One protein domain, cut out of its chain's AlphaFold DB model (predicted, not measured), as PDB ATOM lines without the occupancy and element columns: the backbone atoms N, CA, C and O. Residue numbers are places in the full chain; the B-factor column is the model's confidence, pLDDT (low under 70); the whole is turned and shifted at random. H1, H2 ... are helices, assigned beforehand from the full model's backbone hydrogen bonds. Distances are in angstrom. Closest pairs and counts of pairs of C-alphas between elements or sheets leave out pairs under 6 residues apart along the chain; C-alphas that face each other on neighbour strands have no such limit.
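Overview. This is residues 352 to 419 and 463 to 468 of the 520 residues of the protein "tRNA-dihydrouridine synthase 1, putative" of Trypanosoma brucei brucei (strain 927/4 GUTat10.1) (UniProt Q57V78). A helical hairpin, long H1 and shorter H2, has H4 running back beside H2, so that H1, H2 and H4 make a triangle, not a row, with short H3 bridging from H2 to H4 near the end where H1 begins. Little H5 packs on H1 and H3, and residues 352 to 362 loop near that same end. The printed part has 74 residues with five named helices, H1 to H5 in order, and no named strand: the class is all helix. It is compact, with a radius of gyration of the C-alphas of 12.4 A and spans of 34 by 24 by 24 A.

Arrangement. H1, residues 363 to 382, touches H2, residues 387 to 397, with residues 369 to 377 alone. They form a helical hairpin at a shallow tilt of 20 degrees, opposite ways, the closest C-alphas being those of Ala 369 and Met 397, 6.1 A apart. H1 touches H5, residues 463 to 468, with residues 363 to 370 alone; the closest C-alphas, of Leu 370 and Gln 464, are 6.8 A apart. H4, residues 406 to 414, is close to H2 but not clearly touching, at a shallow tilt of 23 degrees, opposite ways; the closest C-alphas, of Lys 391 and Leu 412, are 7.0 A apart. H3, residues 399 to 404, and H4 touch only at the corner, and only just, with 3 pairs of C-alphas within 8 A; the closest, of Tyr 402 and Gln 409, are 5.1 A apart. H1 and H4 are apart. Every O i to N i+4 pair is within hydrogen-bond range in H1, H2, H4 and H5; H3 has 1 of 2.

Along the chain. H1 begins at C-alpha 363 (-28.278, -3.594, 46.229) and measures 29.3 A; H2 measures 15.1 A, H3 8.9 A, H4 12.3 A, and H5 8.7 A, ending at C-alpha 468 (-33.426, 2.785, 45.356).

Size, cuts and confidence. Residues 420 to 462 are not printed; C-alphas 419 and 463 are 22.1 A apart across the cut. The links H1 to H2, H2 to H3 and H3 to H4 are tight. Residues 418 to 419 have pLDDT under 70.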
ATOM      1  N   THR A 352     -16.971  -6.102  50.240       84.09
ATOM      2  CA  THR A 352     -16.110  -5.783  49.100       84.09
ATOM      3  C   THR A 352     -16.916  -5.833  47.808       84.09
ATOM      4  O   THR A 352     -17.637  -6.805  47.567       84.09
ATOM      5  N   VAL A 353     -16.769  -4.825  46.948       87.29
ATOM      6  CA  VAL A 353     -17.350  -4.863  45.597       87.29
ATOM      7  C   VAL A 353     -16.471  -5.759  44.725       87.29
ATOM      8  O   VAL A 353     -15.412  -5.354  44.247       87.29
ATOM      9  N   ARG A 354     -16.876  -7.016  44.520       88.52
ATOM     10  CA  ARG A 354     -16.077  -7.955  43.715       88.52
ATOM     11  C   ARG A 354     -16.236  -7.675  42.223       88.52
ATOM     12  O   ARG A 354     -17.142  -6.968  41.795       88.52
ATOM     13  N   SER A 355     -15.380  -8.285  41.403       84.75
ATOM     14  CA  SER A 355     -15.454  -8.142  39.946       84.75
ATOM     15  C   SER A 355     -16.803  -8.595  39.382       84.75
ATOM     16  O   SER A 355     -17.181  -9.762  39.500       84.75
ATOM     17  N   GLY A 356     -17.497  -7.697  38.686       79.71
ATOM     18  CA  GLY A 356     -18.782  -7.973  38.040       79.71
ATOM     19  C   GLY A 356     -18.737  -8.952  36.875       79.71
ATOM     20  O   GLY A 356     -19.777  -9.424  36.428       79.71
ATOM     21  N   ARG A 357     -17.541  -9.340  36.417       71.13
ATOM     22  CA  ARG A 357     -17.395 -10.413  35.419       71.13
ATOM     23  C   ARG A 357     -17.689 -11.799  35.995       71.13
ATOM     24  O   ARG A 357     -18.089 -12.690  35.258       71.13
ATOM     25  N   LEU A 358     -17.468 -11.981  37.295       79.30
ATOM     26  CA  LEU A 358     -17.500 -13.290  37.957       79.30
ATOM     27  C   LEU A 358     -18.530 -13.348  39.082       79.30
ATOM     28  O   LEU A 358     -19.082 -14.412  39.380       79.30
ATOM     29  N   PHE A 359     -18.802 -12.206  39.702       87.87
ATOM     30  CA  PHE A 359     -19.629 -12.087  40.890       87.87
ATOM     31  C   PHE A 359     -20.839 -11.210  40.618       87.87
ATOM     32  O   PHE A 359     -20.820 -10.348  39.744       87.87
ATOM     33  N   ALA A 360     -21.885 -11.456  41.397       90.16
ATOM     34  CA  ALA A 360     -23.022 -10.567  41.482       90.16
ATOM     35  C   ALA A 360     -23.115  -9.980  42.886       90.16
ATOM     36  O   ALA A 360     -22.699 -10.629  43.850       90.16
ATOM     37  N   GLU A 361     -23.632  -8.760  42.986       92.70
ATOM     38  CA  GLU A 361     -23.616  -7.971  44.210       92.70
ATOM     39  C   GLU A 361     -25.005  -7.459  44.572       92.70
ATOM     40  O   GLU A 361     -25.779  -7.033  43.715       92.70
ATOM     41  N   SER A 362     -25.317  -7.505  45.865       94.06
ATOM     42  CA  SER A 362     -26.591  -7.039  46.411       94.06
ATOM     43  C   SER A 362     -26.756  -5.527  46.251       94.06
ATOM     44  O   SER A 362     -25.773  -4.789  46.123       94.06
ATOM     45  N   ARG A 363     -28.000  -5.038  46.317       94.54
ATOM     46  CA  ARG A 363     -28.278  -3.594  46.229       94.54
ATOM     47  C   ARG A 363     -27.487  -2.765  47.254       94.54
ATOM     48  O   ARG A 363     -26.909  -1.761  46.843       94.54
ATOM     49  N   PRO A 364     -27.358  -3.163  48.539       94.72
ATOM     50  CA  PRO A 364     -26.507  -2.435  49.481       94.72
ATOM     51  C   PRO A 364     -25.048  -2.294  49.025       94.72
ATOM     52  O   PRO A 364     -24.460  -1.228  49.193       94.72
ATOM     53  N   THR A 365     -24.459  -3.331  48.422       93.92
ATOM     54  CA  THR A 365     -23.094  -3.267  47.873       93.92
ATOM     55  C   THR A 365     -23.024  -2.329  46.665       93.92
ATOM     56  O   THR A 365     -22.107  -1.514  46.571       93.92
ATOM     57  N   ARG A 366     -24.021  -2.369  45.773       95.55
ATOM     58  CA  ARG A 366     -24.112  -1.464  44.614       95.55
ATOM     59  C   ARG A 366     -24.256   0.008  45.022       95.55
ATOM     60  O   ARG A 366     -23.559   0.869  44.492       95.55
ATOM     61  N   LEU A 367     -25.067   0.298  46.040       96.56
ATOM     62  CA  LEU A 367     -25.202   1.647  46.609       96.56
ATOM     63  C   LEU A 367     -23.893   2.155  47.240       96.56
ATOM     64  O   LEU A 367     -23.581   3.340  47.133       96.56
ATOM     65  N   LYS A 368     -23.085   1.276  47.849       95.30
ATOM     66  CA  LYS A 368     -21.740   1.642  48.332       95.30
ATOM     67  C   LYS A 368     -20.793   1.986  47.183       95.30
ATOM     68  O   LYS A 368     -20.018   2.935  47.310       95.30
ATOM     69  N   ALA A 369     -20.864   1.261  46.068       96.99
ATOM     70  CA  ALA A 369     -20.081   1.574  44.874       96.99
ATOM     71  C   ALA A 369     -20.446   2.957  44.305       96.99
ATOM     72  O   ALA A 369     -19.555   3.748  44.008       96.99
ATOM     73  N   LEU A 370     -21.740   3.299  44.262       98.18
ATOM     74  CA  LEU A 370     -22.216   4.640  43.891       98.18
ATOM     75  C   LEU A 370     -21.674   5.736  44.813       98.18
ATOM     76  O   LEU A 370     -21.138   6.726  44.325       98.18
ATOM     77  N   ALA A 371     -21.739   5.541  46.133       97.62
ATOM     78  CA  ALA A 371     -21.165   6.492  47.087       97.62
ATOM     79  C   ALA A 371     -19.654   6.690  46.860       97.62
ATOM     80  O   ALA A 371     -19.150   7.811  46.899       97.62
ATOM     81  N   THR A 372     -18.941   5.605  46.547       97.84
ATOM     82  CA  THR A 372     -17.503   5.628  46.243       97.84
ATOM     83  C   THR A 372     -17.211   6.392  44.947       97.84
ATOM     84  O   THR A 372     -16.254   7.163  44.892       97.84
ATOM     85  N   ALA A 373     -18.052   6.236  43.921       98.56
ATOM     86  CA  ALA A 373     -17.941   6.982  42.670       98.56
ATOM     87  C   ALA A 373     -18.183   8.487  42.869       98.56
ATOM     88  O   ALA A 373     -17.501   9.302  42.245       98.56
ATOM     89  N   SER A 374     -19.094   8.870  43.768       98.48
ATOM     90  CA  SER A 374     -19.304  10.276  44.134       98.48
ATOM     91  C   SER A 374     -18.078  10.876  44.831       98.48
ATOM     92  O   SER A 374     -17.656  11.979  44.490       98.48
ATOM     93  N   GLU A 375     -17.449  10.141  45.754       97.78
ATOM     94  CA  GLU A 375     -16.188  10.567  46.384       97.78
ATOM     95  C   GLU A 375     -15.044  10.697  45.368       97.78
ATOM     96  O   GLU A 375     -14.241  11.630  45.444       97.78
ATOM     97  N   TYR A 376     -14.977   9.778  44.400       98.41
ATOM     98  CA  TYR A 376     -14.026   9.852  43.296       98.41
ATOM     99  C   TYR A 376     -14.221  11.132  42.470       98.41
ATOM    100  O   TYR A 376     -13.245  11.826  42.192       98.41
ATOM    101  N   LEU A 377     -15.464  11.497  42.124       98.04
ATOM    102  CA  LEU A 377     -15.735  12.745  41.398       98.04
ATOM    103  C   LEU A 377     -15.304  13.991  42.175       98.04
ATOM    104  O   LEU A 377     -14.805  14.932  41.564       98.04
ATOM    105  N   GLU A 378     -15.449  14.007  43.500       97.34
ATOM    106  CA  GLU A 378     -14.959  15.120  44.323       97.34
ATOM    107  C   GLU A 378     -13.431  15.267  44.231       97.34
ATOM    108  O   GLU A 378     -12.899  16.370  44.089       97.34
ATOM    109  N   LEU A 379     -12.703  14.149  44.218       97.35
ATOM    110  CA  LEU A 379     -11.260  14.167  43.973       97.35
ATOM    111  C   LEU A 379     -10.928  14.637  42.552       97.35
ATOM    112  O   LEU A 379      -9.988  15.408  42.386       97.35
ATOM    113  N   VAL A 380     -11.705  14.243  41.542       97.41
ATOM    114  CA  VAL A 380     -11.525  14.700  40.151       97.41
ATOM    115  C   VAL A 380     -11.791  16.203  40.000       97.41
ATOM    116  O   VAL A 380     -11.076  16.870  39.254       97.41
ATOM    117  N   ARG A 381     -12.763  16.772  40.731       95.56
ATOM    118  CA  ARG A 381     -12.997  18.231  40.765       95.56
ATOM    119  C   ARG A 381     -11.766  18.984  41.263       95.56
ATOM    120  O   ARG A 381     -11.410  20.026  40.717       95.56
ATOM    121  N   ARG A 382     -11.109  18.445  42.291       94.42
ATOM    122  CA  ARG A 382      -9.927  19.048  42.925       94.42
ATOM    123  C   ARG A 382      -8.632  18.781  42.164       94.42
ATOM    124  O   ARG A 382      -7.750  19.636  42.143       94.42
ATOM    125  N   PHE A 383      -8.532  17.623  41.520       95.42
ATOM    126  CA  PHE A 383      -7.379  17.181  40.744       95.42
ATOM    127  C   PHE A 383      -7.841  16.756  39.339       95.42
ATOM    128  O   PHE A 383      -8.027  15.564  39.090       95.42
ATOM    129  N   PRO A 384      -8.043  17.720  38.418       94.92
ATOM    130  CA  PRO A 384      -8.579  17.448  37.090       94.92
ATOM    131  C   PRO A 384      -7.767  16.419  36.303       94.92
ATOM    132  O   PRO A 384      -6.536  16.465  36.270       94.92
ATOM    133  N   VAL A 385      -8.477  15.520  35.622       95.38
ATOM    134  CA  VAL A 385      -7.920  14.485  34.743       95.38
ATOM    135  C   VAL A 385      -8.767  14.348  33.480       95.38
ATOM    136  O   VAL A 385      -9.844  14.935  33.377       95.38
ATOM    137  N   ASP A 386      -8.300  13.570  32.503       92.95
ATOM    138  CA  ASP A 386      -9.094  13.284  31.312       92.95
ATOM    139  C   ASP A 386     -10.399  12.553  31.677       92.95
ATOM    140  O   ASP A 386     -10.396  11.554  32.400       92.95
ATOM    141  N   ILE A 387     -11.526  13.029  31.146       94.09
ATOM    142  CA  ILE A 387     -12.849  12.438  31.405       94.09
ATOM    143  C   ILE A 387     -12.945  10.989  30.911       94.09
ATOM    144  O   ILE A 387     -13.723  10.208  31.457       94.09
ATOM    145  N   GLY A 388     -12.130  10.579  29.939       93.93
ATOM    146  CA  GLY A 388     -11.997   9.183  29.536       93.93
ATOM    147  C   GLY A 388     -11.588   8.267  30.692       93.93
ATOM    148  O   GLY A 388     -12.134   7.169  30.803       93.93
ATOM    149  N   PHE A 389     -10.721   8.725  31.604       95.90
ATOM    150  CA  PHE A 389     -10.347   7.960  32.803       95.90
ATOM    151  C   PHE A 389     -11.540   7.834  33.755       95.90
ATOM    152  O   PHE A 389     -11.848   6.747  34.237       95.90
ATOM    153  N   VAL A 390     -12.290   8.924  33.948       97.37
ATOM    154  CA  VAL A 390     -13.507   8.940  34.776       97.37
ATOM    155  C   VAL A 390     -14.553   7.956  34.250       97.37
ATOM    156  O   VAL A 390     -15.076   7.142  35.011       97.37
ATOM    157  N   LYS A 391     -14.802   7.960  32.933       96.50
ATOM    158  CA  LYS A 391     -15.686   6.984  32.281       96.50
ATOM    159  C   LYS A 391     -15.206   5.551  32.510       96.50
ATOM    160  O   LYS A 391     -16.014   4.687  32.849       96.50
ATOM    161  N   ALA A 392     -13.909   5.292  32.328       96.02
ATOM    162  CA  ALA A 392     -13.331   3.963  32.509       96.02
ATOM    163  C   ALA A 392     -13.513   3.444  33.944       96.02
ATOM    164  O   ALA A 392     -13.902   2.287  34.127       96.02
ATOM    165  N   HIS A 393     -13.308   4.304  34.946       98.15
ATOM    166  CA  HIS A 393     -13.569   3.978  36.350       98.15
ATOM    167  C   HIS A 393     -15.041   3.693  36.609       98.15
ATOM    168  O   HIS A 393     -15.358   2.682  37.227       98.15
ATOM    169  N   PHE A 394     -15.956   4.506  36.081       98.13
ATOM    170  CA  PHE A 394     -17.390   4.267  36.253       98.13
ATOM    171  C   PHE A 394     -17.826   2.928  35.664       98.13
ATOM    172  O   PHE A 394     -18.552   2.189  36.324       98.13
ATOM    173  N   PHE A 395     -17.356   2.562  34.467       96.84
ATOM    174  CA  PHE A 395     -17.681   1.263  33.869       96.84
ATOM    175  C   PHE A 395     -17.232   0.061  34.706       96.84
ATOM    176  O   PHE A 395     -17.825  -1.011  34.580       96.84
ATOM    177  N   LYS A 396     -16.193   0.213  35.534       95.91
ATOM    178  CA  LYS A 396     -15.709  -0.837  36.438       95.91
ATOM    179  C   LYS A 396     -16.403  -0.765  37.798       95.91
ATOM    180  O   LYS A 396     -17.072  -1.718  38.185       95.91
ATOM    181  N   MET A 397     -16.317   0.374  38.472       97.11
ATOM    182  CA  MET A 397     -16.845   0.585  39.820       97.11
ATOM    183  C   MET A 397     -18.366   0.387  39.881       97.11
ATOM    184  O   MET A 397     -18.877  -0.232  40.806       97.11
ATOM    185  N   LEU A 398     -19.093   0.853  38.861       97.42
ATOM    186  CA  LEU A 398     -20.561   0.822  38.807       97.42
ATOM    187  C   LEU A 398     -21.104  -0.290  37.913       97.42
ATOM    188  O   LEU A 398     -22.296  -0.307  37.610       97.42
ATOM    189  N   TYR A 399     -20.255  -1.229  37.492       95.48
ATOM    190  CA  TYR A 399     -20.633  -2.316  36.590       95.48
ATOM    191  C   TYR A 399     -21.914  -3.029  37.035       95.48
ATOM    192  O   TYR A 399     -22.832  -3.210  36.243       95.48
ATOM    193  N   HIS A 400     -21.991  -3.408  38.314       95.05
ATOM    194  CA  HIS A 400     -23.128  -4.155  38.858       95.05
ATOM    195  C   HIS A 400     -24.436  -3.365  38.769       95.05
ATOM    196  O   HIS A 400     -25.481  -3.949  38.500       95.05
ATOM    197  N   SER A 401     -24.379  -2.045  38.961       96.37
ATOM    198  CA  SER A 401     -25.534  -1.159  38.785       96.37
ATOM    199  C   SER A 401     -25.890  -0.977  37.316       96.37
ATOM    200  O   SER A 401     -27.065  -0.959  36.963       96.37
ATOM    201  N   TYR A 402     -24.896  -0.901  36.432       95.94
ATOM    202  CA  TYR A 402     -25.128  -0.817  34.991       95.94
ATOM    203  C   TYR A 402     -25.783  -2.070  34.403       95.94
ATOM    204  O   TYR A 402     -26.592  -1.938  33.490       95.94
ATOM    205  N   GLU A 403     -25.523  -3.257  34.956       92.99
ATOM    206  CA  GLU A 403     -26.274  -4.473  34.602       92.99
ATOM    207  C   GLU A 403     -27.768  -4.354  34.938       92.99
ATOM    208  O   GLU A 403     -28.610  -4.825  34.178       92.99
ATOM    209  N   MET A 404     -28.105  -3.713  36.063       93.81
ATOM    210  CA  MET A 404     -29.498  -3.479  36.467       93.81
ATOM    211  C   MET A 404     -30.159  -2.354  35.667       93.81
ATOM    212  O   MET A 404     -31.378  -2.342  35.496       93.81
ATOM    213  N   HIS A 405     -29.356  -1.414  35.165       96.11
ATOM    214  CA  HIS A 405     -29.821  -0.197  34.511       96.11
ATOM    215  C   HIS A 405     -29.106   0.042  33.163       96.11
ATOM    216  O   HIS A 405     -28.296   0.969  33.038       96.11
ATOM    217  N   PRO A 406     -29.423  -0.743  32.108       95.16
ATOM    218  CA  PRO A 406     -28.749  -0.643  30.808       95.16
ATOM    219  C   PRO A 406     -28.856   0.735  30.139       95.16
ATOM    220  O   PRO A 406     -27.948   1.146  29.418       95.16
ATOM    221  N   ALA A 407     -29.938   1.482  30.392       97.63
ATOM    222  CA  ALA A 407     -30.104   2.842  29.874       97.63
ATOM    223  C   ALA A 407     -29.020   3.797  30.407       97.63
ATOM    224  O   ALA A 407     -28.431   4.558  29.640       97.63
ATOM    225  N   HIS A 408     -28.692   3.705  31.699       98.46
ATOM    226  CA  HIS A 408     -27.603   4.463  32.322       98.46
ATOM    227  C   HIS A 408     -26.238   4.028  31.782       98.46
ATOM    228  O   HIS A 408     -25.381   4.873  31.518       98.46
ATOM    229  N   GLN A 409     -26.035   2.727  31.552       96.88
ATOM    230  CA  GLN A 409     -24.810   2.230  30.918       96.88
ATOM    231  C   GLN A 409     -24.619   2.831  29.517       96.88
ATOM    232  O   GLN A 409     -23.527   3.292  29.175       96.88
ATOM    233  N   GLN A 410     -25.686   2.840  28.716       97.35
ATOM    234  CA  GLN A 410     -25.674   3.372  27.356       97.35
ATOM    235  C   GLN A 410     -25.454   4.887  27.337       97.35
ATOM    236  O   GLN A 410     -24.715   5.383  26.485       97.35
ATOM    237  N   TRP A 411     -26.048   5.617  28.286       97.77
ATOM    238  CA  TRP A 411     -25.798   7.048  28.452       97.77
ATOM    239  C   TRP A 411     -24.309   7.320  28.685       97.77
ATOM    240  O   TRP A 411     -23.714   8.107  27.951       97.77
ATOM    241  N   LEU A 412     -23.669   6.598  29.616       97.45
ATOM    242  CA  LEU A 412     -22.238   6.768  29.876       97.45
ATOM    243  C   LEU A 412     -21.392   6.395  28.650       97.45
ATOM    244  O   LEU A 412     -20.408   7.071  28.351       97.45
ATOM    245  N   ALA A 413     -21.762   5.343  27.914       95.62
ATOM    246  CA  ALA A 413     -21.062   4.961  26.685       95.62
ATOM    247  C   ALA A 413     -21.046   6.113  25.672       95.62
ATOM    248  O   ALA A 413     -19.976   6.467  25.170       95.62
ATOM    249  N   ASN A 414     -22.199   6.759  25.487       95.09
ATOM    250  CA  ASN A 414     -22.398   7.868  24.557       95.09
ATOM    251  C   ASN A 414     -21.941   9.233  25.102       95.09
ATOM    252  O   ASN A 414     -21.892  10.204  24.349       95.09
ATOM    253  N   PHE A 415     -21.610   9.334  26.391       94.37
ATOM    254  CA  PHE A 415     -21.174  10.585  27.002       94.37
ATOM    255  C   PHE A 415     -19.853  11.070  26.387       94.37
ATOM    256  O   PHE A 415     -18.845  10.356  26.403       94.37
ATOM    257  N   SER A 416     -19.849  12.290  25.856       88.00
ATOM    258  CA  SER A 416     -18.678  12.950  25.282       88.00
ATOM    259  C   SER A 416     -18.747  14.443  25.566       88.00
ATOM    260  O   SER A 416     -19.816  15.040  25.508       88.00
ATOM    261  N   ILE A 417     -17.593  15.048  25.839       76.57
ATOM    262  CA  ILE A 417     -17.485  16.493  26.063       76.57
ATOM    263  C   ILE A 417     -17.559  17.261  24.735       76.57
ATOM    264  O   ILE A 417     -18.136  18.339  24.662       76.57
ATOM    265  N   ASN A 418     -16.990  16.692  23.667       66.24
ATOM    266  CA  ASN A 418     -16.840  17.373  22.377       66.24
ATOM    267  C   ASN A 418     -18.072  17.231  21.464       66.24
ATOM    268  O   ASN A 418     -18.056  17.729  20.342       66.24
ATOM    269  N   GLY A 419     -19.120  16.533  21.908       44.68
ATOM    270  CA  GLY A 419     -20.294  16.241  21.092       44.68
ATOM    271  C   GLY A 419     -21.570  16.237  21.918       44.68
ATOM    272  O   GLY A 419     -21.832  15.277  22.631       44.68
ATOM    273  N   LEU A 463     -28.812   7.349  38.664       98.56
ATOM    274  CA  LEU A 463     -28.566   5.918  38.851       98.56
ATOM    275  C   LEU A 463     -28.847   5.470  40.292       98.56
ATOM    276  O   LEU A 463     -29.461   4.428  40.508       98.56
ATOM    277  N   GLN A 464     -28.478   6.278  41.286       98.31
ATOM    278  CA  GLN A 464     -28.784   6.008  42.691       98.31
ATOM    279  C   GLN A 464     -30.292   5.978  42.957       98.31
ATOM    280  O   GLN A 464     -30.780   5.082  43.648       98.31
ATOM    281  N   LYS A 465     -31.050   6.921  42.388       98.27
ATOM    282  CA  LYS A 465     -32.516   6.919  42.474       98.27
ATOM    283  C   LYS A 465     -33.114   5.665  41.827       98.27
ATOM    284  O   LYS A 465     -34.049   5.090  42.382       98.27
ATOM    285  N   ALA A 466     -32.566   5.230  40.692       97.91
ATOM    286  CA  ALA A 466     -32.992   4.008  40.016       97.91
ATOM    287  C   ALA A 466     -32.736   2.755  40.877       97.91
ATOM    288  O   ALA A 466     -33.651   1.952  41.056       97.91
ATOM    289  N   GLU A 467     -31.561   2.631  41.502       96.97
ATOM    290  CA  GLU A 467     -31.252   1.533  42.435       96.97
ATOM    291  C   GLU A 467     -32.215   1.507  43.632       96.97
ATOM    292  O   GLU A 467     -32.751   0.458  43.998       96.97
ATOM    293  N   LEU A 468     -32.492   2.669  44.230       96.97
ATOM    294  CA  LEU A 468     -33.426   2.785  45.356       96.97
ATOM    295  C   LEU A 468     -34.869   2.420  44.975       96.97
ATOM    296  O   LEU A 468     -35.626   1.992  45.841       96.97
TER     297      LEU A 468